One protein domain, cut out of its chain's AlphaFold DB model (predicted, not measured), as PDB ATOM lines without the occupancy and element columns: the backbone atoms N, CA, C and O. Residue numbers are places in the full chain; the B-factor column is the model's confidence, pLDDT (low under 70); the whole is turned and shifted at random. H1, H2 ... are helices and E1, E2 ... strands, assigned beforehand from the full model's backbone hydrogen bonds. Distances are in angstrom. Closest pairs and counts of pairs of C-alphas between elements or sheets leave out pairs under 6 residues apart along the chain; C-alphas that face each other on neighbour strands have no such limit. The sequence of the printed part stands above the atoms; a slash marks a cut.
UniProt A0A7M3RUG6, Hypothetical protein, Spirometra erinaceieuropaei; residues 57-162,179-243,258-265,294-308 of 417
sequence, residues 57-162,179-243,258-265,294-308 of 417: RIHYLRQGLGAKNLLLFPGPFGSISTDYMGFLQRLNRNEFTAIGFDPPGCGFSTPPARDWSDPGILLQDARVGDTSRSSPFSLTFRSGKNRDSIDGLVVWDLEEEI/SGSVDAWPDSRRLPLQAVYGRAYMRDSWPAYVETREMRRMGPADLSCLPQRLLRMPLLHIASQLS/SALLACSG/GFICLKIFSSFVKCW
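This is residues 57 to 162, 179 to 243, 258 to 265 and 294 to 308 of the 417 residues of the protein "Hypothetical protein" of Spirometra erinaceieuropaei (UniProt A0A7M3RUG6). One twisted sheet of six strands runs through the domain, with H2 and H7 over one face and H1 over the other, which makes three layers. H3 and H4 stand off the sheet beyond the last residues of E2 and E6, and the stretch through H5 and H6 arches back to edge strand E5, with residues 217 to 222 sticking out. The 194 printed residues hold seven named helices and six named strands, in the order E1 E2 H1 E3 H2 E4 H3 H4 H5 H6 E5 H7 E6. The mixed sheet has the order E1 E3 E2 E6 E4 E5, and the class is mixed, helices and strands. The whole is compact, with a radius of gyration of the C-alphas of 16.7 A and spans of 46 by 40 by 36 A.

E1, residues 57 to 63, begins at C-alpha 57 (6.996, -46.960, 33.318) and is 19.7 A long. E2 is residues 68 to 73, H1 80 to 90 and E3 96 to 101. H2, residues 121 to 133, is 18.8 A long, and E4, 150 to 156, 17.4 A. H3 is residues 187 to 197; H4, 199 to 215, is 25.0 A long, with a kink of 26 degrees near residue 206. H5 is residues 220 to 224, H6 228 to 232, E5 235 to 238 and H7 258 to 262. E6, residues 295 to 300, ends at C-alpha 300 (13.889, -36.154, 14.979).

E1 and E3 are antiparallel, with N 61 and O 100 at 2.8 A. The other neighbours are parallel: N 70 and O 97 of E2 and E3 are 2.8 A apart, N 298 and O 71 of E6 and E2 2.9 A, N 154 and O 297 of E4 and E6 2.8 A, and N 238 and O 155 of E5 and E4 2.8 A. E2, H1, E3 form a strand-helix-strand unit, two parallel neighbours with a helix between, and E3, H2, E4 a split one, with E2 and E6 between its strands; both crossovers are right-handed. H1 runs along the strands at a height over the sheet of 8.4 A. H2, on the opposite face at 7.5 A, touches H7, closest at the C-alphas of Ala 126 and Leu 261, 4.4 A. H6 only grazes the sheet; H5 touches no helix. H3 and H4 are close but not clearly touching, about perpendicular at 78 degrees, with the C-alphas of Gln 194 and Met 202 closest at 7.0 A. Every O i to N i+4 pair is within hydrogen-bond range in H2, H5 and H6, against 3 of 7 in H1, 5 of 7 in H3, 11 of 13 in H4 and 0 of 1 in H7; O i to N i+3 pairs within range are 3 of 8 in H1 and 1 of 2 in H7.

The C-alphas farthest apart, of Ser 143 and Ala 184, are 46.8 A apart. Three cuts leave C-alpha gaps of 13.7 A from 162 to 179, 18.7 A from 243 to 258 and 15.9 A from 265 to 294. The links E3 to H2 and H2 to E4 are long. The mean pLDDT of the printed part is 74.2, and 68 residues are under 70, among them 132 to 149, 216 to 230, 258 to 265 and 294 to 308.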
ATOM      1  N   ARG A  57       6.586 -48.196  32.652       94.00
ATOM      2  CA  ARG A  57       6.996 -46.960  33.318       94.00
ATOM      3  C   ARG A  57       7.740 -46.064  32.326       94.00
ATOM      4  O   ARG A  57       8.913 -46.283  32.047       94.00
ATOM      5  N   ILE A  58       7.047 -45.057  31.811       94.56
ATOM      6  CA  ILE A  58       7.543 -44.119  30.807       94.56
ATOM      7  C   ILE A  58       8.069 -42.857  31.478       94.56
ATOM      8  O   ILE A  58       7.336 -42.167  32.185       94.56
ATOM      9  N   HIS A  59       9.338 -42.551  31.242       94.25
ATOM     10  CA  HIS A  59       9.933 -41.266  31.569       94.25
ATOM     11  C   HIS A  59       9.506 -40.200  30.554       94.25
ATOM     12  O   HIS A  59       9.459 -40.454  29.348       94.25
ATOM     13  N   TYR A  60       9.213 -38.991  31.030       93.25
ATOM     14  CA  TYR A  60       8.887 -37.857  30.173       93.25
ATOM     15  C   TYR A  60       9.349 -36.521  30.762       93.25
ATOM     16  O   TYR A  60       9.475 -36.351  31.977       93.25
ATOM     17  N   LEU A  61       9.553 -35.544  29.877       91.75
ATOM     18  CA  LEU A  61       9.753 -34.139  30.219       91.75
ATOM     19  C   LEU A  61       8.590 -33.303  29.704       91.75
ATOM     20  O   LEU A  61       8.116 -33.482  28.581       91.75
ATOM     21  N   ARG A  62       8.174 -32.341  30.528       89.94
ATOM     22  CA  ARG A  62       7.176 -31.329  30.185       89.94
ATOM     23  C   ARG A  62       7.753 -29.934  30.386       89.94
ATOM     24  O   ARG A  62       8.251 -29.622  31.466       89.94
ATOM     25  N   GLN A  63       7.621 -29.085  29.370       89.69
ATOM     26  CA  GLN A  63       8.116 -27.716  29.392       89.69
ATOM     27  C   GLN A  63       7.086 -26.717  28.866       89.69
ATOM     28  O   GLN A  63       6.642 -26.823  27.726       89.69
ATOM     29  N   GLY A  64       6.810 -25.676  29.654       89.38
ATOM     30  CA  GLY A  64       5.984 -24.550  29.240       89.38
ATOM     31  C   GLY A  64       4.511 -24.692  29.608       89.38
ATOM     32  O   GLY A  64       4.033 -25.749  30.025       89.38
ATOM     33  N   LEU A  65       3.803 -23.574  29.465       89.31
ATOM     34  CA  LEU A  65       2.405 -23.386  29.858       89.31
ATOM     35  C   LEU A  65       1.569 -22.765  28.728       89.31
ATOM     36  O   LEU A  65       0.432 -22.353  28.952       89.31
ATOM     37  N   GLY A  66       2.134 -22.646  27.526       86.88
ATOM     38  CA  GLY A  66       1.448 -22.041  26.395       86.88
ATOM     39  C   GLY A  66       0.365 -22.932  25.790       86.88
ATOM     40  O   GLY A  66       0.369 -24.151  25.955       86.88
ATOM     41  N   ALA A  67      -0.569 -22.312  25.067       86.81
ATOM     42  CA  ALA A  67      -1.745 -22.991  24.522       86.81
ATOM     43  C   ALA A  67      -1.428 -23.967  23.373       86.81
ATOM     44  O   ALA A  67      -2.225 -24.862  23.096       86.81
ATOM     45  N   LYS A  68      -0.282 -23.808  22.694       86.62
ATOM     46  CA  LYS A  68       0.119 -24.687  21.590       86.62
ATOM     47  C   LYS A  68       0.875 -25.891  22.126       86.62
ATOM     48  O   LYS A  68       1.989 -25.765  22.629       86.62
ATOM     49  N   ASN A  69       0.281 -27.065  21.992       87.81
ATOM     50  CA  ASN A  69       0.861 -28.281  22.532       87.81
ATOM     51  C   ASN A  69       1.773 -28.963  21.505       87.81
ATOM     52  O   ASN A  69       1.366 -29.192  20.363       87.81
ATOM     53  N   LEU A  70       2.987 -29.312  21.927       89.44
ATOM     54  CA  LEU A  70       3.959 -30.057  21.132       89.44
ATOM     55  C   LEU A  70       4.158 -31.447  21.734       89.44
ATOM     56  O   LEU A  70       4.412 -31.558  22.934       89.44
ATOM     57  N   LEU A  71       4.082 -32.483  20.901       90.94
ATOM     58  CA  LEU A  71       4.489 -33.840  21.266       90.94
ATOM     59  C   LEU A  71       5.778 -34.193  20.522       90.94
ATOM     60  O   LEU A  71       5.812 -34.150  19.293       90.94
ATOM     61  N   LEU A  72       6.834 -34.501  21.271       91.44
ATOM     62  CA  LEU A  72       8.173 -34.757  20.744       91.44
ATOM     63  C   LEU A  72       8.454 -36.263  20.722       91.44
ATOM     64  O   LEU A  72       8.325 -36.926  21.752       91.44
ATOM     65  N   PHE A  73       8.852 -36.778  19.557       90.81
ATOM     66  CA  PHE A  73       9.197 -38.182  19.328       90.81
ATOM     67  C   PHE A  73      10.699 -38.321  19.074       90.81
ATOM     68  O   PHE A  73      11.162 -37.927  17.996       90.81
ATOM     69  N   PRO A  74      11.462 -38.872  20.033       91.38
ATOM     70  CA  PRO A  74      12.874 -39.157  19.821       91.38
ATOM     71  C   PRO A  74      13.102 -40.121  18.655       91.38
ATOM     72  O   PRO A  74      12.212 -40.884  18.263       91.38
ATOM     73  N   GLY A  75      14.312 -40.073  18.106       87.00
ATOM     74  CA  GLY A  75      14.754 -40.994  17.072       87.00
ATOM     75  C   GLY A  75      15.102 -42.385  17.626       87.00
ATOM     76  O   GLY A  75      14.958 -42.660  18.820       87.00
ATOM     77  N   PRO A  76      15.604 -43.288  16.772       85.38
ATOM     78  CA  PRO A  76      16.144 -44.583  17.194       85.38
ATOM     79  C   PRO A  76      17.287 -44.397  18.194       85.38
ATOM     80  O   PRO A  76      18.162 -43.562  17.976       85.38
ATOM     81  N   PHE A  77      17.271 -45.161  19.291       88.56
ATOM     82  CA  PHE A  77      18.118 -44.965  20.483       88.56
ATOM     83  C   PHE A  77      17.980 -43.583  21.149       88.56
ATOM     84  O   PHE A  77      18.597 -43.329  22.180       88.56
ATOM     85  N   GLY A  78      17.152 -42.695  20.613       89.50
ATOM     86  CA  GLY A  78      16.930 -41.368  21.143       89.50
ATOM     87  C   GLY A  78      16.178 -41.388  22.467       89.50
ATOM     88  O   GLY A  78      15.435 -42.310  22.803       89.50
ATOM     89  N   SER A  79      16.371 -40.315  23.212       91.75
ATOM     90  CA  SER A  79      15.646 -39.967  24.427       91.75
ATOM     91  C   SER A  79      15.283 -38.489  24.353       91.75
ATOM     92  O   SER A  79      15.890 -37.717  23.606       91.75
ATOM     93  N   ILE A  80      14.338 -38.053  25.173       91.44
ATOM     94  CA  ILE A  80      14.007 -36.638  25.309       91.44
ATOM     95  C   ILE A  80      15.243 -35.805  25.689       91.44
ATOM     96  O   ILE A  80      15.413 -34.684  25.206       91.44
ATOM     97  N   SER A  81      16.146 -36.371  26.499       88.75
ATOM     98  CA  SER A  81      17.390 -35.724  26.913       88.75
ATOM     99  C   SER A  81      18.437 -35.628  25.807       88.75
ATOM    100  O   SER A  81      19.074 -34.587  25.672       88.75
ATOM    101  N   THR A  82      18.626 -36.678  25.009       88.94
ATOM    102  CA  THR A  82      19.660 -36.694  23.961       88.94
ATOM    103  C   THR A  82      19.238 -35.903  22.731       88.94
ATOM    104  O   THR A  82      20.071 -35.247  22.111       88.94
ATOM    105  N   ASP A  83      17.946 -35.920  22.404       88.94
ATOM    106  CA  ASP A  83      17.462 -35.442  21.109       88.94
ATOM    107  C   ASP A  83      16.932 -34.005  21.206       88.94
ATOM    108  O   ASP A  83      17.113 -33.193  20.299       88.94
ATOM    109  N   TYR A  84      16.302 -33.652  22.328       90.88
ATOM    110  CA  TYR A  84      15.486 -32.440  22.423       90.88
ATOM    111  C   TYR A  84      15.851 -31.504  23.572       90.88
ATOM    112  O   TYR A  84      15.253 -30.433  23.669       90.88
ATOM    113  N   MET A  85      16.828 -31.825  24.423       88.56
ATOM    114  CA  MET A  85      17.172 -30.954  25.557       88.56
ATOM    115  C   MET A  85      17.520 -29.527  25.104       88.56
ATOM    116  O   MET A  85      16.992 -28.551  25.640       88.56
ATOM    117  N   GLY A  86      18.318 -29.390  24.038       87.62
ATOM    118  CA  GLY A  86      18.634 -28.083  23.455       87.62
ATOM    119  C   GLY A  86      17.405 -27.354  22.891       87.62
ATOM    120  O   GLY A  86      17.318 -26.129  22.985       87.62
ATOM    121  N   PHE A  87      16.434 -28.085  22.336       89.81
ATOM    122  CA  PHE A  87      15.160 -27.522  21.876       89.81
ATOM    123  C   PHE A  87      14.314 -27.023  23.057       89.81
ATOM    124  O   PHE A  87      13.873 -25.874  23.058       89.81
ATOM    125  N   LEU A  88      14.152 -27.844  24.099       90.62
ATOM    126  CA  LEU A  88      13.371 -27.518  25.294       90.62
ATOM    127  C   LEU A  88      13.937 -26.305  26.046       90.62
ATOM    128  O   LEU A  88      13.172 -25.452  26.501       90.62
ATOM    129  N   GLN A  89      15.266 -26.171  26.112       88.88
ATOM    130  CA  GLN A  89      15.951 -25.014  26.706       88.88
ATOM    131  C   GLN A  89      15.556 -23.681  26.069       88.88
ATOM    132  O   GLN A  89      15.492 -22.662  26.757       88.88
ATOM    133  N   ARG A  90      15.270 -23.693  24.765       91.38
ATOM    134  CA  ARG A  90      14.999 -22.492  23.961       91.38
ATOM    135  C   ARG A  90      13.529 -22.353  23.573       91.38
ATOM    136  O   ARG A  90      13.172 -21.424  22.852       91.38
ATOM    137  N   LEU A  91      12.678 -23.254  24.060       91.62
ATOM    138  CA  LEU A  91      11.247 -23.227  23.807       91.62
ATOM    139  C   LEU A  91      10.625 -21.944  24.375       91.62
ATOM    140  O   LEU A  91      10.839 -21.597  25.538       91.62
ATOM    141  N   ASN A  92       9.794 -21.266  23.579       93.00
ATOM    142  CA  ASN A  92       8.960 -20.176  24.080       93.00
ATOM    143  C   ASN A  92       7.850 -20.740  24.984       93.00
ATOM    144  O   ASN A  92       6.770 -21.099  24.519       93.00
ATOM    145  N   ARG A  93       8.126 -20.798  26.289       92.19
ATOM    146  CA  ARG A  93       7.274 -21.416  27.322       92.19
ATOM    147  C   ARG A  93       5.900 -20.763  27.491       92.19
ATOM    148  O   ARG A  93       5.002 -21.395  28.036       92.19
ATOM    149  N   ASN A  94       5.742 -19.517  27.047       92.00
ATOM    150  CA  ASN A  94       4.470 -18.793  27.122       92.00
ATOM    151  C   ASN A  94       3.561 -19.109  25.930       92.00
ATOM    152  O   ASN A  94       2.346 -18.965  26.019       92.00
ATOM    153  N   GLU A  95       4.147 -19.518  24.806       90.88
ATOM    154  CA  GLU A  95       3.412 -19.842  23.584       90.88
ATOM    155  C   GLU A  95       3.162 -21.345  23.452       90.88
ATOM    156  O   GLU A  95       2.071 -21.754  23.048       90.88
ATOM    157  N   PHE A  96       4.134 -22.162  23.870       91.31
ATOM    158  CA  PHE A  96       4.096 -23.611  23.736       91.31
ATOM    159  C   PHE A  96       4.093 -24.343  25.080       91.31
ATOM    160  O   PHE A  96       4.720 -23.910  26.049       91.31
ATOM    161  N   THR A  97       3.441 -25.503  25.086       90.69
ATOM    162  CA  THR A  97       3.617 -26.572  26.074       90.69
ATOM    163  C   THR A  97       4.170 -27.787  25.339       90.69
ATOM    164  O   THR A  97       3.455 -28.415  24.563       90.69
ATOM    165  N   ALA A  98       5.440 -28.126  25.547       91.19
ATOM    166  CA  ALA A  98       6.046 -29.318  24.966       91.19
ATOM    167  C   ALA A  98       6.034 -30.476  25.961       91.19
ATOM    168  O   ALA A  98       6.401 -30.303  27.124       91.19
ATOM    169  N   ILE A  99       5.663 -31.657  25.482       91.69
ATOM    170  CA  ILE A  99       5.912 -32.930  26.146       91.69
ATOM    171  C   ILE A  99       6.741 -33.783  25.204       91.69
ATOM    172  O   ILE A  99       6.396 -33.939  24.036       91.69
ATOM    173  N   GLY A 100       7.804 -34.377  25.716       92.06
ATOM    174  CA  GLY A 100       8.403 -35.522  25.053       92.06
ATOM    175  C   GLY A 100       8.725 -36.605  26.053       92.06
ATOM    176  O   GLY A 100       8.904 -36.345  27.242       92.06
ATOM    177  N   PHE A 101       8.728 -37.826  25.557       93.56
ATOM    178  CA  PHE A 101       8.852 -39.025  26.362       93.56
ATOM    179  C   PHE A 101       9.996 -39.872  25.833       93.56
ATOM    180  O   PHE A 101      10.357 -39.777  24.660       93.56
ATOM    181  N   ASP A 102      10.540 -40.709  26.703       94.25
ATOM    182  CA  ASP A 102      11.471 -41.746  26.301       94.25
ATOM    183  C   ASP A 102      10.657 -42.976  25.881       94.25
ATOM    184  O   ASP A 102       9.871 -43.483  26.692       94.25
ATOM    185  N   PRO A 103      10.794 -43.467  24.638       94.38
ATOM    186  CA  PRO A 103      10.132 -44.693  24.212       94.38
ATOM    187  C   PRO A 103      10.436 -45.881  25.142       94.38
ATOM    188  O   PRO A 103      11.488 -45.886  25.781       94.38
ATOM    189  N   PRO A 104       9.565 -46.908  25.229       94.31
ATOM    190  CA  PRO A 104       9.841 -48.100  26.036       94.31
ATOM    191  C   PRO A 104      11.229 -48.669  25.736       94.31
ATOM    192  O   PRO A 104      11.513 -48.947  24.578       94.31
ATOM    193  N   GLY A 105      12.088 -48.841  26.739       93.81
ATOM    194  CA  GLY A 105      13.452 -49.345  26.553       93.81
ATOM    195  C   GLY A 105      14.477 -48.344  26.011       93.81
ATOM    196  O   GLY A 105      15.623 -48.724  25.782       93.81
ATOM    197  N   CYS A 106      14.097 -47.077  25.856       93.62
ATOM    198  CA  CYS A 106      14.992 -45.966  25.553       93.62
ATOM    199  C   CYS A 106      15.152 -45.045  26.773       93.62
ATOM    200  O   CYS A 106      14.280 -44.990  27.642       93.62
ATOM    201  N   GLY A 107      16.257 -44.298  26.827       92.94
ATOM    202  CA  GLY A 107      16.539 -43.296  27.854       92.94
ATOM    203  C   GLY A 107      16.300 -43.818  29.270       92.94
ATOM    204  O   GLY A 107      16.799 -44.876  29.660       92.94
ATOM    205  N   PHE A 108      15.486 -43.085  30.025       93.31
ATOM    206  CA  PHE A 108      15.113 -43.444  31.390       93.31
ATOM    207  C   PHE A 108      13.835 -44.300  31.477       93.31
ATOM    208  O   PHE A 108      13.442 -44.669  32.584       93.31
ATOM    209  N   SER A 109      13.205 -44.665  30.352       94.69
ATOM    210  CA  SER A 109      12.077 -45.619  30.269       94.69
ATOM    211  C   SER A 109      12.555 -47.076  30.251       94.69
ATOM    212  O   SER A 109      12.091 -47.903  29.462       94.69
ATOM    213  N   THR A 110      13.525 -47.384  31.106       91.38
ATOM    214  CA  THR A 110      14.119 -48.710  31.280       91.38
ATOM    215  C   THR A 110      13.901 -49.159  32.731       91.38
ATOM    216  O   THR A 110      14.150 -48.376  33.654       91.38
ATOM    217  N   PRO A 111      13.424 -50.395  32.991       91.00
ATOM    218  CA  PRO A 111      12.942 -51.434  32.055       91.00
ATOM    219  C   PRO A 111      11.626 -51.067  31.319       91.00
ATOM    220  O   PRO A 111      10.932 -50.154  31.769       91.00
ATOM    221  N   PRO A 112      11.230 -51.794  30.243       91.81
ATOM    222  CA  PRO A 112      11.803 -53.043  29.704       91.81
ATOM    223  C   PRO A 112      13.058 -52.835  28.848       91.81
ATOM    224  O   PRO A 112      13.366 -51.717  28.459       91.81
ATOM    225  N   ALA A 113      13.785 -53.914  28.545       89.94
ATOM    226  CA  ALA A 113      14.800 -53.876  27.494       89.94
ATOM    227  C   ALA A 113      14.117 -53.741  26.125       89.94
ATOM    228  O   ALA A 113      13.083 -54.369  25.885       89.94
ATOM    229  N   ARG A 114      14.683 -52.920  25.238       92.50
ATOM    230  CA  ARG A 114      14.157 -52.728  23.886       92.50
ATOM    231  C   ARG A 114      14.552 -53.896  22.987       92.50
ATOM    232  O   ARG A 114      15.739 -54.206  22.886       92.50
ATOM    233  N   ASP A 115      13.572 -54.468  22.299       91.88
ATOM    234  CA  ASP A 115      13.810 -55.374  21.182       91.88
ATOM    235  C   ASP A 115      13.865 -54.572  19.875       91.88
ATOM    236  O   ASP A 115      12.844 -54.146  19.340       91.88
ATOM    237  N   TRP A 116      15.080 -54.327  19.384       89.94
ATOM    238  CA  TRP A 116      15.306 -53.621  18.121       89.94
ATOM    239  C   TRP A 116      15.093 -54.505  16.886       89.94
ATOM    240  O   TRP A 116      15.110 -53.974  15.779       89.94
ATOM    241  N   SER A 117      14.891 -55.814  17.079       89.62
ATOM    242  CA  SER A 117      14.522 -56.755  16.018       89.62
ATOM    243  C   SER A 117      13.009 -56.858  15.811       89.62
ATOM    244  O   SER A 117      12.564 -57.395  14.796       89.62
ATOM    245  N   ASP A 118      12.200 -56.334  16.746       87.44
ATOM    246  CA  ASP A 118      10.753 -56.306  16.576       87.44
ATOM    247  C   ASP A 118      10.399 -55.289  15.488       87.44
ATOM    248  O   ASP A 118      10.559 -54.078  15.695       87.44
ATOM    249  N   PRO A 119       9.825 -55.728  14.355       79.19
ATOM    250  CA  PRO A 119       9.324 -54.797  13.369       79.19
ATOM    251  C   PRO A 119       8.359 -53.814  14.054       79.19
ATOM    252  O   PRO A 119       8.447 -52.608  13.822       79.19
ATOM    253  N   GLY A 120       7.468 -54.271  14.942       80.94
ATOM    254  CA  GLY A 120       6.403 -53.510  15.612       80.94
ATOM    255  C   GLY A 120       6.844 -52.324  16.463       80.94
ATOM    256  O   GLY A 120       5.992 -51.512  16.838       80.94
ATOM    257  N   ILE A 121       8.142 -52.167  16.697       83.50
ATOM    258  CA  ILE A 121       8.685 -51.307  17.737       83.50
ATOM    259  C   ILE A 121       8.329 -49.818  17.570       83.50
ATOM    260  O   ILE A 121       7.898 -49.168  18.519       83.50
ATOM    261  N   LEU A 122       8.364 -49.274  16.347       82.12
ATOM    262  CA  LEU A 122       7.967 -47.875  16.105       82.12
ATOM    263  C   LEU A 122       6.450 -47.661  16.252       82.12
ATOM    264  O   LEU A 122       6.001 -46.606  16.696       82.12
ATOM    265  N   LEU A 123       5.634 -48.662  15.907       81.00
ATOM    266  CA  LEU A 123       4.185 -48.581  16.111       81.00
ATOM    267  C   LEU A 123       3.842 -48.643  17.604       81.00
ATOM    268  O   LEU A 123       2.879 -48.014  18.046       81.00
ATOM    269  N   GLN A 124       4.630 -49.378  18.390       84.62
ATOM    270  CA  GLN A 124       4.526 -49.355  19.842       84.62
ATOM    271  C   GLN A 124       4.801 -47.947  20.386       84.62
ATOM    272  O   GLN A 124       4.012 -47.467  21.199       84.62
ATOM    273  N   ASP A 125       5.820 -47.247  19.881       87.12
ATOM    274  CA  ASP A 125       6.116 -45.864  20.289       87.12
ATOM    275  C   ASP A 125       4.967 -44.910  19.982       87.12
ATOM    276  O   ASP A 125       4.598 -44.095  20.828       87.12
ATOM    277  N   ALA A 126       4.357 -45.039  18.798       82.62
ATOM    278  CA  ALA A 126       3.164 -44.278  18.430       82.62
ATOM    279  C   ALA A 126       2.032 -44.484  19.439       82.62
ATOM    280  O   ALA A 126       1.387 -43.536  19.887       82.62
ATOM    281  N   ARG A 127       1.785 -45.751  19.796       81.12
ATOM    282  CA  ARG A 127       0.723 -46.140  20.727       81.12
ATOM    283  C   ARG A 127       0.997 -45.624  22.130       81.12
ATOM    284  O   ARG A 127       0.060 -45.158  22.773       81.12
ATOM    285  N   VAL A 128       2.247 -45.682  22.592       84.88
ATOM    286  CA  VAL A 128       2.651 -45.092  23.873       84.88
ATOM    287  C   VAL A 128       2.433 -43.586  23.832       84.88
ATOM    288  O   VAL A 128       1.688 -43.083  24.663       84.88
ATOM    289  N   GLY A 129       2.965 -42.884  22.829       81.19
ATOM    290  CA  GLY A 129       2.816 -41.434  22.691       81.19
ATOM    291  C   GLY A 129       1.354 -40.971  22.674       81.19
ATOM    292  O   GLY A 129       0.994 -40.023  23.374       81.19
ATOM    293  N   ASP A 130       0.479 -41.671  21.946       76.62
ATOM    294  CA  ASP A 130      -0.951 -41.346  21.943       76.62
ATOM    295  C   ASP A 130      -1.662 -41.723  23.254       76.62
ATOM    296  O   ASP A 130      -2.544 -40.997  23.710       76.62
ATOM    297  N   THR A 131      -1.268 -42.817  23.911       73.25
ATOM    298  CA  THR A 131      -1.867 -43.205  25.198       73.25
ATOM    299  C   THR A 131      -1.450 -42.237  26.309       73.25
ATOM    300  O   THR A 131      -2.316 -41.789  27.066       73.25
ATOM    301  N   SER A 132      -0.181 -41.818  26.351       61.34
ATOM    302  CA  SER A 132       0.348 -40.807  27.281       61.34
ATOM    303  C   SER A 132      -0.391 -39.468  27.164       61.34
ATOM    304  O   SER A 132      -0.596 -38.762  28.151       61.34
ATOM    305  N   ARG A 133      -0.889 -39.124  25.970       60.62
ATOM    306  CA  ARG A 133      -1.744 -37.943  25.761       60.62
ATOM    307  C   ARG A 133      -3.084 -38.034  26.498       60.62
ATOM    308  O   ARG A 133      -3.653 -37.016  26.880       60.62
ATOM    309  N   SER A 134      -3.614 -39.243  26.676       54.41
ATOM    310  CA  SER A 134      -4.940 -39.483  27.264       54.41
ATOM    311  C   SER A 134      -4.941 -39.655  28.790       54.41
ATOM    312  O   SER A 134      -6.007 -39.773  29.398       54.41
ATOM    313  N   SER A 135      -3.763 -39.640  29.411       52.75
ATOM    314  CA  SER A 135      -3.579 -39.893  30.836       52.75
ATOM    315  C   SER A 135      -4.021 -38.744  31.758       52.75
ATOM    316  O   SER A 135      -3.952 -37.572  31.373       52.75
ATOM    317  N   PRO A 136      -4.444 -39.038  33.008       42.12
ATOM    318  CA  PRO A 136      -4.777 -38.037  34.020       42.12
ATOM    319  C   PRO A 136      -3.646 -37.077  34.425       42.12
ATOM    320  O   PRO A 136      -3.972 -36.088  35.062       42.12
ATOM    321  N   PHE A 137      -2.372 -37.275  34.077       45.12
ATOM    322  CA  PHE A 137      -1.332 -36.241  34.292       45.12
ATOM    323  C   PHE A 137      -1.133 -35.328  33.075       45.12
ATOM    324  O   PHE A 137      -0.659 -34.200  33.197       45.12
ATOM    325  N   SER A 138      -1.687 -35.718  31.933       46.59
ATOM    326  CA  SER A 138      -2.001 -34.848  30.801       46.59
ATOM    327  C   SER A 138      -3.233 -33.964  31.100       46.59
ATOM    328  O   SER A 138      -4.103 -33.745  30.258       46.59
ATOM    329  N   LEU A 139      -3.372 -33.452  32.333       34.72
ATOM    330  CA  LEU A 139      -4.546 -32.683  32.784       34.72
ATOM    331  C   LEU A 139      -4.751 -31.375  32.002       34.72
ATOM    332  O   LEU A 139      -5.875 -30.886  31.947       34.72
ATOM    333  N   THR A 140      -3.722 -30.856  31.322       38.22
ATOM    334  CA  THR A 140      -3.852 -29.769  30.333       38.22
ATOM    335  C   THR A 140      -4.208 -30.246  28.919       38.22
ATOM    336  O   THR A 140      -4.782 -29.477  28.155       38.22
ATOM    337  N   PHE A 141      -3.964 -31.512  28.566       41.41
ATOM    338  CA  PHE A 141      -4.301 -32.087  27.254       41.41
ATOM    339  C   PHE A 141      -5.785 -32.483  27.157       41.41
ATOM    340  O   PHE A 141      -6.319 -32.662  26.062       41.41
ATOM    341  N   ARG A 142      -6.495 -32.564  28.294       37.38
ATOM    342  CA  ARG A 142      -7.927 -32.917  28.371       37.38
ATOM    343  C   ARG A 142      -8.898 -31.821  27.925       37.38
ATOM    344  O   ARG A 142     -10.093 -32.111  27.858       37.38
ATOM    345  N   SER A 143      -8.447 -30.605  27.591       36.94
ATOM    346  CA  SER A 143      -9.368 -29.602  27.030       36.94
ATOM    347  C   SER A 143      -9.837 -29.964  25.612       36.94
ATOM    348  O   SER A 143     -10.839 -29.423  25.163       36.94
ATOM    349  N   GLY A 144      -9.177 -30.910  24.932       38.97
ATOM    350  CA  GLY A 144      -9.622 -31.470  23.658       38.97
ATOM    351  C   GLY A 144      -9.947 -32.955  23.795       38.97
ATOM    352  O   GLY A 144      -9.070 -33.803  23.673       38.97
ATOM    353  N   LYS A 145     -11.223 -33.309  23.987       39.06
ATOM    354  CA  LYS A 145     -11.717 -34.709  23.996       39.06
ATOM    355  C   LYS A 145     -11.567 -35.449  22.657       39.06
ATOM    356  O   LYS A 145     -12.074 -36.562  22.517       39.06
ATOM    357  N   ASN A 146     -10.912 -34.857  21.663       45.72
ATOM    358  CA  ASN A 146     -10.808 -35.451  20.347       45.72
ATOM    359  C   ASN A 146      -9.545 -36.310  20.256       45.72
ATOM    360  O   ASN A 146      -8.421 -35.814  20.281       45.72
ATOM    361  N   ARG A 147      -9.734 -37.623  20.085       47.22
ATOM    362  CA  ARG A 147      -8.669 -38.520  19.602       47.22
ATOM    363  C   ARG A 147      -8.110 -38.046  18.249       47.22
ATOM    364  O   ARG A 147      -6.957 -38.299  17.934       47.22
ATOM    365  N   ASP A 148      -8.914 -37.251  17.555       53.62
ATOM    366  CA  ASP A 148      -8.744 -36.594  16.270       53.62
ATOM    367  C   ASP A 148      -8.058 -35.205  16.318       53.62
ATOM    368  O   ASP A 148      -8.469 -34.301  15.591       53.62
ATOM    369  N   SER A 149      -7.046 -34.968  17.154       65.06
ATOM    370  CA  SER A 149      -6.589 -33.599  17.488       65.06
ATOM    371  C   SER A 149      -5.199 -33.186  16.990       65.06
ATOM    372  O   SER A 149      -4.708 -32.145  17.409       65.06
ATOM    373  N   ILE A 150      -4.516 -33.962  16.146       73.75
ATOM    374  CA  ILE A 150      -3.236 -33.498  15.583       73.75
ATOM    375  C   ILE A 150      -3.531 -32.469  14.486       73.75
ATOM    376  O   ILE A 150      -4.193 -32.797  13.496       73.75
ATOM    377  N   ASP A 151      -3.059 -31.244  14.714       81.06
ATOM    378  CA  ASP A 151      -3.183 -30.061  13.855       81.06
ATOM    379  C   ASP A 151      -2.082 -30.002  12.797       81.06
ATOM    380  O   ASP A 151      -2.265 -29.409  11.736       81.06
ATOM    381  N   GLY A 152      -0.932 -30.615  13.074       82.62
ATOM    382  CA  GLY A 152       0.183 -30.639  12.143       82.62
ATOM    383  C   GLY A 152       1.285 -31.602  12.554       82.62
ATOM    384  O   GLY A 152       1.412 -31.994  13.716       82.62
ATOM    385  N   LEU A 153       2.102 -31.966  11.578       85.75
ATOM    386  CA  LEU A 153       3.277 -32.799  11.764       85.75
ATOM    387  C   LEU A 153       4.488 -32.060  11.203       85.75
ATOM    388  O   LEU A 153       4.466 -31.569  10.078       85.75
ATOM    389  N   VAL A 154       5.543 -31.974  12.002       87.12
ATOM    390  CA  VAL A 154       6.845 -31.479  11.574       87.12
ATOM    391  C   VAL A 154       7.821 -32.634  11.666       87.12
ATOM    392  O   VAL A 154       7.958 -33.274  12.712       87.12
ATOM    393  N   VAL A 155       8.502 -32.883  10.562       84.00
ATOM    394  CA  VAL A 155       9.510 -33.927  10.464       84.00
ATOM    395  C   VAL A 155      10.742 -33.337   9.820       84.00
ATOM    396  O   VAL A 155      10.639 -32.473   8.949       84.00
ATOM    397  N   TRP A 156      11.906 -33.802  10.238       81.00
ATOM    398  CA  TRP A 156      13.153 -33.447   9.593       81.00
ATOM    399  C   TRP A 156      14.076 -34.632   9.436       81.00
ATOM    400  O   TRP A 156      13.963 -35.611  10.176       81.00
ATOM    401  N   ASP A 157      15.000 -34.471   8.492       67.94
ATOM    402  CA  ASP A 157      16.052 -35.441   8.194       67.94
ATOM    403  C   ASP A 157      15.478 -36.835   7.902       67.94
ATOM    404  O   ASP A 157      15.978 -37.857   8.369       67.94
ATOM    405  N   LEU A 158      14.366 -36.871   7.155       64.06
ATOM    406  CA  LEU A 158      13.932 -38.120   6.554       64.06
ATOM    407  C   LEU A 158      14.903 -38.432   5.433       64.06
ATOM    408  O   LEU A 158      15.014 -37.662   4.484       64.06
ATOM    409  N   GLU A 159      15.591 -39.563   5.556       54.34
ATOM    410  CA  GLU A 159      16.318 -40.139   4.435       54.34
ATOM    411  C   GLU A 159      15.303 -40.354   3.292       54.34
ATOM    412  O   GLU A 159      14.408 -41.204   3.371       54.34
ATOM    413  N   GLU A 160      15.391 -39.505   2.265       44.91
ATOM    414  CA  GLU A 160      14.779 -39.743   0.963       44.91
ATOM    415  C   GLU A 160      15.642 -40.792   0.257       44.91
ATOM    416  O   GLU A 160      16.868 -40.704   0.219       44.91
ATOM    417  N   GLU A 161      15.004 -41.851  -0.224       46.44
ATOM    418  CA  GLU A 161      15.683 -42.963  -0.873       46.44
ATOM    419  C   GLU A 161      16.433 -42.482  -2.128       46.44
ATOM    420  O   GLU A 161      15.818 -41.976  -3.068       46.44
ATOM    421  N   ILE A 162      17.752 -42.695  -2.172       34.44
ATOM    422  CA  ILE A 162      18.501 -42.753  -3.432       34.44
ATOM    423  C   ILE A 162      18.347 -44.183  -3.949       34.44
ATOM    424  O   ILE A 162      19.157 -45.063  -3.659       34.44
ATOM    425  N   SER A 179      23.437 -47.206   7.864       54.94
ATOM    426  CA  SER A 179      23.790 -48.629   7.762       54.94
ATOM    427  C   SER A 179      25.194 -48.962   8.290       54.94
ATOM    428  O   SER A 179      25.535 -50.133   8.451       54.94
ATOM    429  N   GLY A 180      26.021 -47.950   8.581       67.31
ATOM    430  CA  GLY A 180      27.383 -48.135   9.091       67.31
ATOM    431  C   GLY A 180      27.456 -48.572  10.561       67.31
ATOM    432  O   GLY A 180      26.546 -48.321  11.354       67.31
ATOM    433  N   SER A 181      28.584 -49.188  10.940       83.88
ATOM    434  CA  SER A 181      28.897 -49.557  12.330       83.88
ATOM    435  C   SER A 181      28.827 -48.348  13.271       83.88
ATOM    436  O   SER A 181      29.343 -47.277  12.949       83.88
ATOM    437  N   VAL A 182      28.264 -48.542  14.471       86.75
ATOM    438  CA  VAL A 182      28.189 -47.508  15.521       86.75
ATOM    439  C   VAL A 182      29.569 -46.968  15.885       86.75
ATOM    440  O   VAL A 182      29.700 -45.791  16.207       86.75
ATOM    441  N   ASP A 183      30.614 -47.797  15.827       87.62
ATOM    442  CA  ASP A 183      31.975 -47.372  16.171       87.62
ATOM    443  C   ASP A 183      32.569 -46.383  15.148       87.62
ATOM    444  O   ASP A 183      33.499 -45.659  15.489       87.62
ATOM    445  N   ALA A 184      32.007 -46.299  13.936       87.25
ATOM    446  CA  ALA A 184      32.421 -45.350  12.900       87.25
ATOM    447  C   ALA A 184      31.696 -43.994  12.985       87.25
ATOM    448  O   ALA A 184      31.963 -43.095  12.187       87.25
ATOM    449  N   TRP A 185      30.748 -43.831  13.912       83.88
ATOM    450  CA  TRP A 185      29.996 -42.584  14.037       83.88
ATOM    451  C   TRP A 185      30.844 -41.450  14.616       83.88
ATOM    452  O   TRP A 185      31.663 -41.702  15.506       83.88
ATOM    453  N   PRO A 186      30.566 -40.188  14.224       86.19
ATOM    454  CA  PRO A 186      31.157 -39.028  14.873       86.19
ATOM    455  C   PRO A 186      30.923 -39.053  16.384       86.19
ATOM    456  O   PRO A 186      29.804 -39.299  16.847       86.19
ATOM    457  N   ASP A 187      31.955 -38.720  17.156       86.38
ATOM    458  CA  ASP A 187      31.925 -38.722  18.623       86.38
ATOM    459  C   ASP A 187      30.765 -37.909  19.196       86.38
ATOM    460  O   ASP A 187      30.130 -38.320  20.165       86.38
ATOM    461  N   SER A 188      30.410 -36.802  18.545       79.50
ATOM    462  CA  SER A 188      29.285 -35.965  18.960       79.50
ATOM    463  C   SER A 188      27.920 -36.640  18.884       79.50
ATOM    464  O   SER A 188      27.009 -36.207  19.578       79.50
ATOM    465  N   ARG A 189      27.766 -37.667  18.046       82.25
ATOM    466  CA  ARG A 189      26.555 -38.497  17.975       82.25
ATOM    467  C   ARG A 189      26.711 -39.753  18.830       82.25
ATOM    468  O   ARG A 189      25.784 -40.158  19.522       82.25
ATOM    469  N   ARG A 190      27.894 -40.364  18.787       88.00
ATOM    470  CA  ARG A 190      28.188 -41.651  19.418       88.00
ATOM    471  C   ARG A 190      28.273 -41.572  20.941       88.00
ATOM    472  O   ARG A 190      27.668 -42.393  21.621       88.00
ATOM    473  N   LEU A 191      29.028 -40.614  21.481       89.75
ATOM    474  CA  LEU A 191      29.319 -40.545  22.917       89.75
ATOM    475  C   LEU A 191      28.075 -40.292  23.783       89.75
ATOM    476  O   LEU A 191      27.939 -41.000  24.780       89.75
ATOM    477  N   PRO A 192      27.137 -39.389  23.423       87.06
ATOM    478  CA  PRO A 192      25.928 -39.188  24.222       87.06
ATOM    479  C   PRO A 192      25.089 -40.462  24.360       87.06
ATOM    480  O   PRO A 192      24.638 -40.793  25.451       87.06
ATOM    481  N   LEU A 193      24.932 -41.224  23.275       89.94
ATOM    482  CA  LEU A 193      24.172 -42.474  23.296       89.94
ATOM    483  C   LEU A 193      24.926 -43.588  24.037       89.94
ATOM    484  O   LEU A 193      24.323 -44.336  24.805       89.94
ATOM    485  N   GLN A 194      26.254 -43.670  23.884       91.88
ATOM    486  CA  GLN A 194      27.070 -44.632  24.633       91.88
ATOM    487  C   GLN A 194      27.071 -44.355  26.137       91.88
ATOM    488  O   GLN A 194      27.160 -45.302  26.912       91.88
ATOM    489  N   ALA A 195      26.958 -43.093  26.554       90.25
ATOM    490  CA  ALA A 195      26.821 -42.743  27.962       90.25
ATOM    491  C   ALA A 195      25.491 -43.241  28.557       90.25
ATOM    492  O   ALA A 195      25.454 -43.598  29.730       90.25
ATOM    493  N   VAL A 196      24.422 -43.298  27.751       89.38
ATOM    494  CA  VAL A 196      23.097 -43.770  28.185       89.38
ATOM    495  C   VAL A 196      23.017 -45.297  28.193       89.38
ATOM    496  O   VAL A 196      22.620 -45.885  29.195       89.38
ATOM    497  N   TYR A 197      23.394 -45.951  27.093       90.44
ATOM    498  CA  TYR A 197      23.144 -47.389  26.918       90.44
ATOM    499  C   TYR A 197      24.381 -48.272  27.083       90.44
ATOM    500  O   TYR A 197      24.273 -49.492  27.188       90.44
ATOM    501  N   GLY A 198      25.571 -47.679  27.076       92.62
ATOM    502  CA  GLY A 198      26.825 -48.410  26.983       92.62
ATOM    503  C   GLY A 198      27.176 -48.806  25.547       92.62
ATOM    504  O   GLY A 198      26.329 -49.080  24.694       92.62
ATOM    505  N   ARG A 199      28.484 -48.865  25.276       93.44
ATOM    506  CA  ARG A 199      29.031 -49.201  23.952       93.44
ATOM    507  C   ARG A 199      28.592 -50.579  23.452       93.44
ATOM    508  O   ARG A 199      28.254 -50.696  22.279       93.44
ATOM    509  N   ALA A 200      28.628 -51.597  24.314       93.44
ATOM    510  CA  ALA A 200      28.307 -52.974  23.932       93.44
ATOM    511  C   ALA A 200      26.853 -53.094  23.459       93.44
ATOM    512  O   ALA A 200      26.616 -53.493  22.326       93.44
ATOM    513  N   TYR A 201      25.903 -52.604  24.263       92.31
ATOM    514  CA  TYR A 201      24.485 -52.624  23.909       92.31
ATOM    515  C   TYR A 201      24.210 -51.944  22.566       92.31
ATOM    516  O   TYR A 201      23.498 -52.499  21.734       92.31
ATOM    517  N   MET A 202      24.798 -50.765  22.327       91.44
ATOM    518  CA  MET A 202      24.631 -50.074  21.048       91.44
ATOM    519  C   MET A 202      25.201 -50.867  19.873       91.44
ATOM    520  O   MET A 202      24.553 -50.949  18.833       91.44
ATOM    521  N   ARG A 203      26.403 -51.440  20.020       91.81
ATOM    522  CA  ARG A 203      27.042 -52.235  18.963       91.81
ATOM    523  C   ARG A 203      26.199 -53.453  18.592       91.81
ATOM    524  O   ARG A 203      26.080 -53.751  17.410       91.81
ATOM    525  N   ASP A 204      25.610 -54.106  19.586       91.44
ATOM    526  CA  ASP A 204      24.847 -55.340  19.393       91.44
ATOM    527  C   ASP A 204      23.425 -55.057  18.881       91.44
ATOM    528  O   ASP A 204      22.889 -55.799  18.063       91.44
ATOM    529  N   SER A 205      22.818 -53.953  19.324       91.81
ATOM    530  CA  SER A 205      21.425 -53.614  19.012       91.81
ATOM    531  C   SER A 205      21.250 -52.841  17.704       91.81
ATOM    532  O   SER A 205      20.192 -52.905  17.079       91.81
ATOM    533  N   TRP A 206      22.260 -52.074  17.287       90.81
ATOM    534  CA  TRP A 206      22.166 -51.243  16.088       90.81
ATOM    535  C   TRP A 206      21.947 -52.044  14.796       90.81
ATOM    536  O   TRP A 206      21.045 -51.674  14.044       90.81
ATOM    537  N   PRO A 207      22.678 -53.148  14.532       90.81
ATOM    538  CA  PRO A 207      22.435 -53.966  13.346       90.81
ATOM    539  C   PRO A 207      20.998 -54.487  13.274       90.81
ATOM    540  O   PRO A 207      20.394 -54.430  12.208       90.81
ATOM    541  N   ALA A 208      20.425 -54.906  14.409       90.44
ATOM    542  CA  ALA A 208      19.043 -55.378  14.476       90.44
ATOM    543  C   ALA A 208      18.037 -54.273  14.116       90.44
ATOM    544  O   ALA A 208      17.100 -54.517  13.357       90.44
ATOM    545  N   TYR A 209      18.260 -53.044  14.600       88.69
ATOM    546  CA  TYR A 209      17.439 -51.895  14.211       88.69
ATOM    547  C   TYR A 209      17.535 -51.612  12.706       88.69
ATOM    548  O   TYR A 209      16.508 -51.406  12.059       88.69
ATOM    549  N   VAL A 210      18.750 -51.607  12.145       85.75
ATOM    550  CA  VAL A 210      18.971 -51.362  10.711       85.75
ATOM    551  C   VAL A 210      18.270 -52.428   9.875       85.75
ATOM    552  O   VAL A 210      17.478 -52.082   9.009       85.75
ATOM    553  N   GLU A 211      18.486 -53.710  10.169       86.06
ATOM    554  CA  GLU A 211      17.841 -54.820   9.461       86.06
ATOM    555  C   GLU A 211      16.309 -54.708   9.502       86.06
ATOM    556  O   GLU A 211      15.638 -54.782   8.472       86.06
ATOM    557  N   THR A 212      15.756 -54.439  10.682       83.56
ATOM    558  CA  THR A 212      14.311 -54.292  10.883       83.56
ATOM    559  C   THR A 212      13.736 -53.101  10.124       83.56
ATOM    560  O   THR A 212      12.657 -53.203   9.537       83.56
ATOM    561  N   ARG A 213      14.445 -51.967  10.121       80.44
ATOM    562  CA  ARG A 213      14.075 -50.777   9.347       80.44
ATOM    563  C   ARG A 213      14.024 -51.103   7.855       80.44
ATOM    564  O   ARG A 213      13.042 -50.767   7.202       80.44
ATOM    565  N   GLU A 214      15.038 -51.787   7.336       76.75
ATOM    566  CA  GLU A 214      15.107 -52.169   5.923       76.75
ATOM    567  C   GLU A 214      13.978 -53.135   5.527       76.75
ATOM    568  O   GLU A 214      13.349 -52.955   4.485       76.75
ATOM    569  N   MET A 215      13.627 -54.097   6.389       74.38
ATOM    570  CA  MET A 215      12.473 -54.988   6.175       74.38
ATOM    571  C   MET A 215      11.126 -54.254   6.152       74.38
ATOM    572  O   MET A 215      10.143 -54.770   5.620       74.38
ATOM    573  N   ARG A 216      11.057 -53.079   6.781       67.88
ATOM    574  CA  ARG A 216       9.831 -52.307   6.995       67.88
ATOM    575  C   ARG A 216       9.593 -51.192   5.996       67.88
ATOM    576  O   ARG A 216       8.588 -50.494   6.148       67.88
ATOM    577  N   ARG A 217      10.452 -51.058   4.983       66.69
ATOM    578  CA  ARG A 217      10.241 -50.103   3.894       66.69
ATOM    579  C   ARG A 217       8.831 -50.271   3.338       66.69
ATOM    580  O   ARG A 217       8.480 -51.317   2.793       66.69
ATOM    581  N   MET A 218       8.018 -49.236   3.520       61.56
ATOM    582  CA  MET A 218       6.650 -49.226   3.023       61.56
ATOM    583  C   MET A 218       6.672 -49.193   1.500       61.56
ATOM    584  O   MET A 218       7.247 -48.288   0.897       61.56
ATOM    585  N   GLY A 219       6.006 -50.158   0.875       62.69
ATOM    586  CA  GLY A 219       5.790 -50.130  -0.560       62.69
ATOM    587  C   GLY A 219       4.689 -49.128  -0.938       62.69
ATOM    588  O   GLY A 219       3.889 -48.707  -0.096       62.69
ATOM    589  N   PRO A 220       4.538 -48.804  -2.233       64.38
ATOM    590  CA  PRO A 220       3.420 -47.995  -2.727       64.38
ATOM    591  C   PRO A 220       2.036 -48.534  -2.316       64.38
ATOM    592  O   PRO A 220       1.091 -47.768  -2.124       64.38
ATOM    593  N   ALA A 221       1.916 -49.855  -2.145       60.31
ATOM    594  CA  ALA A 221       0.699 -50.505  -1.666       60.31
ATOM    595  C   ALA A 221       0.375 -50.146  -0.204       60.31
ATOM    596  O   ALA A 221      -0.789 -49.892   0.112       60.31
ATOM    597  N   ASP A 222       1.381 -50.035   0.663       62.94
ATOM    598  CA  ASP A 222       1.208 -49.672   2.074       62.94
ATOM    599  C   ASP A 222       0.887 -48.177   2.244       62.94
ATOM    600  O   ASP A 222       0.170 -47.761   3.152       62.94
ATOM    601  N   LEU A 223       1.335 -47.334   1.312       62.84
ATOM    602  CA  LEU A 223       0.939 -45.923   1.282       62.84
ATOM    603  C   LEU A 223      -0.537 -45.740   0.934       62.84
ATOM    604  O   LEU A 223      -1.197 -44.838   1.453       62.84
ATOM    605  N   SER A 224      -1.078 -46.619   0.088       64.81
ATOM    606  CA  SER A 224      -2.484 -46.569  -0.315       64.81
ATOM    607  C   SER A 224      -3.456 -46.903   0.824       64.81
ATOM    608  O   SER A 224      -4.617 -46.491   0.777       64.81
ATOM    609  N   CYS A 225      -2.989 -47.601   1.867       61.53
ATOM    610  CA  CYS A 225      -3.788 -47.943   3.041       61.53
ATOM    611  C   CYS A 225      -3.635 -46.946   4.202       61.53
ATOM    612  O   CYS A 225      -4.280 -47.116   5.243       61.53
ATOM    613  N   LEU A 226      -2.859 -45.865   4.023       64.00
ATOM    614  CA  LEU A 226      -2.794 -44.788   5.005       64.00
ATOM    615  C   LEU A 226      -4.166 -44.105   5.158       64.00
ATOM    616  O   LEU A 226      -4.815 -43.754   4.166       64.00
ATOM    617  N   PRO A 227      -4.614 -43.849   6.399       68.44
ATOM    618  CA  PRO A 227      -5.825 -43.082   6.657       68.44
ATOM    619  C   PRO A 227      -5.844 -41.756   5.886       68.44
ATOM    620  O   PRO A 227      -4.898 -40.972   5.971       68.44
ATOM    621  N   GLN A 228      -6.958 -41.441   5.208       67.94
ATOM    622  CA  GLN A 228      -7.105 -40.196   4.426       67.94
ATOM    623  C   GLN A 228      -6.778 -38.926   5.219       67.94
ATOM    624  O   GLN A 228      -6.405 -37.906   4.644       67.94
ATOM    625  N   ARG A 229      -6.928 -38.966   6.543       65.38
ATOM    626  CA  ARG A 229      -6.573 -37.855   7.418       65.38
ATOM    627  C   ARG A 229      -5.072 -37.570   7.418       65.38
ATOM    628  O   ARG A 229      -4.705 -36.403   7.364       65.38
ATOM    629  N   LEU A 230      -4.223 -38.597   7.448       67.62
ATOM    630  CA  LEU A 230      -2.770 -38.415   7.379       67.62
ATOM    631  C   LEU A 230      -2.367 -37.760   6.057       67.62
ATOM    632  O   LEU A 230      -1.521 -36.875   6.054       67.62
ATOM    633  N   LEU A 231      -3.057 -38.110   4.969       71.25
ATOM    634  CA  LEU A 231      -2.856 -37.500   3.650       71.25
ATOM    635  C   LEU A 231      -3.295 -36.026   3.580       71.25
ATOM    636  O   LEU A 231      -2.889 -35.311   2.669       71.25
ATOM    637  N   ARG A 232      -4.143 -35.570   4.509       75.38
ATOM    638  CA  ARG A 232      -4.656 -34.189   4.575       75.38
ATOM    639  C   ARG A 232      -4.021 -33.357   5.685       75.38
ATOM    640  O   ARG A 232      -4.298 -32.163   5.775       75.38
ATOM    641  N   MET A 233      -3.232 -33.979   6.556       79.69
ATOM    642  CA  MET A 233      -2.609 -33.303   7.683       79.69
ATOM    643  C   MET A 233      -1.517 -32.357   7.170       79.69
ATOM    644  O   MET A 233      -0.703 -32.776   6.345       79.69
ATOM    645  N   PRO A 234      -1.457 -31.103   7.653       82.25
ATOM    646  CA  PRO A 234      -0.342 -30.219   7.346       82.25
ATOM    647  C   PRO A 234       0.981 -30.861   7.778       82.25
ATOM    648  O   PRO A 234       1.200 -31.101   8.967       82.25
ATOM    649  N   LEU A 235       1.847 -31.144   6.803       83.06
ATOM    650  CA  LEU A 235       3.173 -31.720   7.004       83.06
ATOM    651  C   LEU A 235       4.235 -30.691   6.614       83.06
ATOM    652  O   LEU A 235       4.300 -30.259   5.464       83.06
ATOM    653  N   LEU A 236       5.080 -30.320   7.570       83.50
ATOM    654  CA  LEU A 236       6.307 -29.580   7.306       83.50
ATOM    655  C   LEU A 236       7.478 -30.563   7.314       83.50
ATOM    656  O   LEU A 236       7.799 -31.123   8.362       83.50
ATOM    657  N   HIS A 237       8.108 -30.750   6.156       82.12
ATOM    658  CA  HIS A 237       9.338 -31.525   6.026       82.12
ATOM    659  C   HIS A 237      10.541 -30.573   5.968       82.12
ATOM    660  O   HIS A 237      10.586 -29.675   5.130       82.12
ATOM    661  N   ILE A 238      11.505 -30.742   6.873       80.62
ATOM    662  CA  ILE A 238      12.746 -29.961   6.902       80.62
ATOM    663  C   ILE A 238      13.903 -30.895   6.526       80.62
ATOM    664  O   ILE A 238      14.317 -31.728   7.327       80.62
ATOM    665  N   ALA A 239      14.430 -30.752   5.314       75.75
ATOM    666  CA  ALA A 239      15.579 -31.517   4.836       75.75
ATOM    667  C   ALA A 239      16.848 -30.649   4.841       75.75
ATOM    668  O   ALA A 239      16.800 -29.457   4.517       75.75
ATOM    669  N   SER A 240      17.985 -31.240   5.212       68.38
ATOM    670  CA  SER A 240      19.293 -30.597   5.062       68.38
ATOM    671  C   SER A 240      19.785 -30.764   3.626       68.38
ATOM    672  O   SER A 240      19.726 -31.858   3.087       68.38
ATOM    673  N   GLN A 241      20.315 -29.704   3.009       57.72
ATOM    674  CA  GLN A 241      20.933 -29.801   1.674       57.72
ATOM    675  C   GLN A 241      22.287 -30.521   1.681       57.72
ATOM    676  O   GLN A 241      22.820 -30.842   0.624       57.72
ATOM    677  N   LEU A 242      22.846 -30.807   2.859       49.12
ATOM    678  CA  LEU A 242      24.118 -31.520   2.981       49.12
ATOM    679  C   LEU A 242      24.022 -33.006   2.594       49.12
ATOM    680  O   LEU A 242      25.059 -33.641   2.427       49.12
ATOM    681  N   SER A 243      22.816 -33.553   2.399       45.22
ATOM    682  CA  SER A 243      22.626 -34.897   1.837       45.22
ATOM    683  C   SER A 243      22.710 -34.942   0.303       45.22
ATOM    684  O   SER A 243      22.820 -36.028  -0.255       45.22
ATOM    685  N   SER A 258       6.904 -41.278   8.546       36.38
ATOM    686  CA  SER A 258       6.570 -40.468   9.725       36.38
ATOM    687  C   SER A 258       5.073 -40.302   9.985       36.38
ATOM    688  O   SER A 258       4.684 -39.942  11.096       36.38
ATOM    689  N   ALA A 259       4.220 -40.598   9.001       32.91
ATOM    690  CA  ALA A 259       2.777 -40.419   9.125       32.91
ATOM    691  C   ALA A 259       2.127 -41.439  10.085       32.91
ATOM    692  O   ALA A 259       1.142 -41.123  10.751       32.91
ATOM    693  N   LEU A 260       2.694 -42.644  10.221       36.00
ATOM    694  CA  LEU A 260       2.113 -43.711  11.048       36.00
ATOM    695  C   LEU A 260       2.166 -43.431  12.557       36.00
ATOM    696  O   LEU A 260       1.319 -43.934  13.294       36.00
ATOM    697  N   LEU A 261       3.088 -42.584  13.029       39.59
ATOM    698  CA  LEU A 261       3.193 -42.272  14.460       39.59
ATOM    699  C   LEU A 261       2.066 -41.362  14.983       39.59
ATOM    700  O   LEU A 261       1.882 -41.235  16.190       39.59
ATOM    701  N   ALA A 262       1.290 -40.755  14.082       32.03
ATOM    702  CA  ALA A 262       0.279 -39.752  14.401       32.03
ATOM    703  C   ALA A 262      -1.162 -40.310  14.480       32.03
ATOM    704  O   ALA A 262      -2.082 -39.581  14.841       32.03
ATOM    705  N   CYS A 263      -1.422 -41.584  14.148       32.06
ATOM    706  CA  CYS A 263      -2.800 -42.096  14.092       32.06
ATOM    707  C   CYS A 263      -2.964 -43.480  14.739       32.06
ATOM    708  O   CYS A 263      -3.032 -44.510  14.072       32.06
ATOM    709  N   SER A 264      -3.093 -43.505  16.065       34.91
ATOM    710  CA  SER A 264      -3.392 -44.716  16.850       34.91
ATOM    711  C   SER A 264      -4.794 -45.303  16.585       34.91
ATOM    712  O   SER A 264      -5.036 -46.484  16.846       34.91
ATOM    713  N   GLY A 265      -5.723 -44.501  16.047       33.53
ATOM    714  CA  GLY A 265      -7.142 -44.840  15.890       33.53
ATOM    715  C   GLY A 265      -7.480 -45.841  14.779       33.53
ATOM    716  O   GLY A 265      -8.632 -46.254  14.682       33.53
ATOM    717  N   GLY A 294      -5.677 -28.303  19.455       40.91
ATOM    718  CA  GLY A 294      -4.960 -29.386  18.798       40.91
ATOM    719  C   GLY A 294      -3.446 -29.327  19.005       40.91
ATOM    720  O   GLY A 294      -2.929 -28.576  19.840       40.91
ATOM    721  N   PHE A 295      -2.755 -30.252  18.339       45.28
ATOM    722  CA  PHE A 295      -1.384 -30.658  18.652       45.28
ATOM    723  C   PHE A 295      -0.481 -30.618  17.427       45.28
ATOM    724  O   PHE A 295      -0.885 -31.035  16.344       45.28
ATOM    725  N   ILE A 296       0.778 -30.230  17.617       60.06
ATOM    726  CA  ILE A 296       1.817 -30.404  16.599       60.06
ATOM    727  C   ILE A 296       2.757 -31.520  17.055       60.06
ATOM    728  O   ILE A 296       3.327 -31.455  18.145       60.06
ATOM    729  N   CYS A 297       2.917 -32.552  16.228       60.88
ATOM    730  CA  CYS A 297       3.909 -33.601  16.466       60.88
ATOM    731  C   CYS A 297       5.243 -33.210  15.834       60.88
ATOM    732  O   CYS A 297       5.277 -32.714  14.709       60.88
ATOM    733  N   LEU A 298       6.332 -33.439  16.559       57.72
ATOM    734  CA  LEU A 298       7.691 -33.117  16.149       57.72
ATOM    735  C   LEU A 298       8.533 -34.397  16.229       57.72
ATOM    736  O   LEU A 298       8.579 -35.002  17.299       57.72
ATOM    737  N   LYS A 299       9.196 -34.811  15.146       58.09
ATOM    738  CA  LYS A 299      10.048 -36.018  15.137       58.09
ATOM    739  C   LYS A 299      11.460 -35.717  14.633       58.09
ATOM    740  O   LYS A 299      11.599 -35.122  13.566       58.09
ATOM    741  N   ILE A 300      12.474 -36.164  15.385       44.22
ATOM    742  CA  ILE A 300      13.889 -36.154  14.979       44.22
ATOM    743  C   ILE A 300      14.244 -37.493  14.336       44.22
ATOM    744  O   ILE A 300      14.013 -38.542  14.937       44.22
ATOM    745  N   PHE A 301      14.920 -37.457  13.192       42.16
ATOM    746  CA  PHE A 301      15.939 -38.455  12.872       42.16
ATOM    747  C   PHE A 301      17.320 -37.803  13.041       42.16
ATOM    748  O   PHE A 301      17.534 -36.629  12.739       42.16
ATOM    749  N   SER A 302      18.197 -38.503  13.758       29.77
ATOM    750  CA  SER A 302      19.376 -37.918  14.399       29.77
ATOM    751  C   SER A 302      20.484 -37.611  13.386       29.77
ATOM    752  O   SER A 302      21.316 -38.490  13.146       29.77
ATOM    753  N   SER A 303      20.606 -36.353  12.944       29.30
ATOM    754  CA  SER A 303      21.892 -35.840  12.424       29.30
ATOM    755  C   SER A 303      22.308 -34.423  12.848       29.30
ATOM    756  O   SER A 303      23.452 -34.063  12.600       29.30
ATOM    757  N   PHE A 304      21.503 -33.613  13.553       31.69
ATOM    758  CA  PHE A 304      21.914 -32.229  13.874       31.69
ATOM    759  C   PHE A 304      21.558 -31.767  15.295       31.69
ATOM    760  O   PHE A 304      20.426 -31.384  15.572       31.69
ATOM    761  N   VAL A 305      22.561 -31.701  16.183       30.31
ATOM    762  CA  VAL A 305      22.448 -31.034  17.504       30.31
ATOM    763  C   VAL A 305      23.352 -29.787  17.625       30.31
ATOM    764  O   VAL A 305      23.198 -29.007  18.561       30.31
ATOM    765  N   LYS A 306      24.247 -29.491  16.668       28.75
ATOM    766  CA  LYS A 306      25.317 -28.489  16.889       28.75
ATOM    767  C   LYS A 306      25.136 -27.068  16.331       28.75
ATOM    768  O   LYS A 306      25.868 -26.183  16.759       28.75
ATOM    769  N   CYS A 307      24.179 -26.769  15.456       25.86
ATOM    770  CA  CYS A 307      24.283 -25.528  14.661       25.86
ATOM    771  C   CYS A 307      23.801 -24.204  15.301       25.86
ATOM    772  O   CYS A 307      23.765 -23.192  14.609       25.86
ATOM    773  N   TRP A 308      23.419 -24.140  16.584       28.61
ATOM    774  CA  TRP A 308      22.715 -22.946  17.108       28.61
ATOM    775  C   TRP A 308      23.422 -22.122  18.196       28.61
ATOM    776  O   TRP A 308      22.843 -21.154  18.683       28.61
TER     777      TRP A 308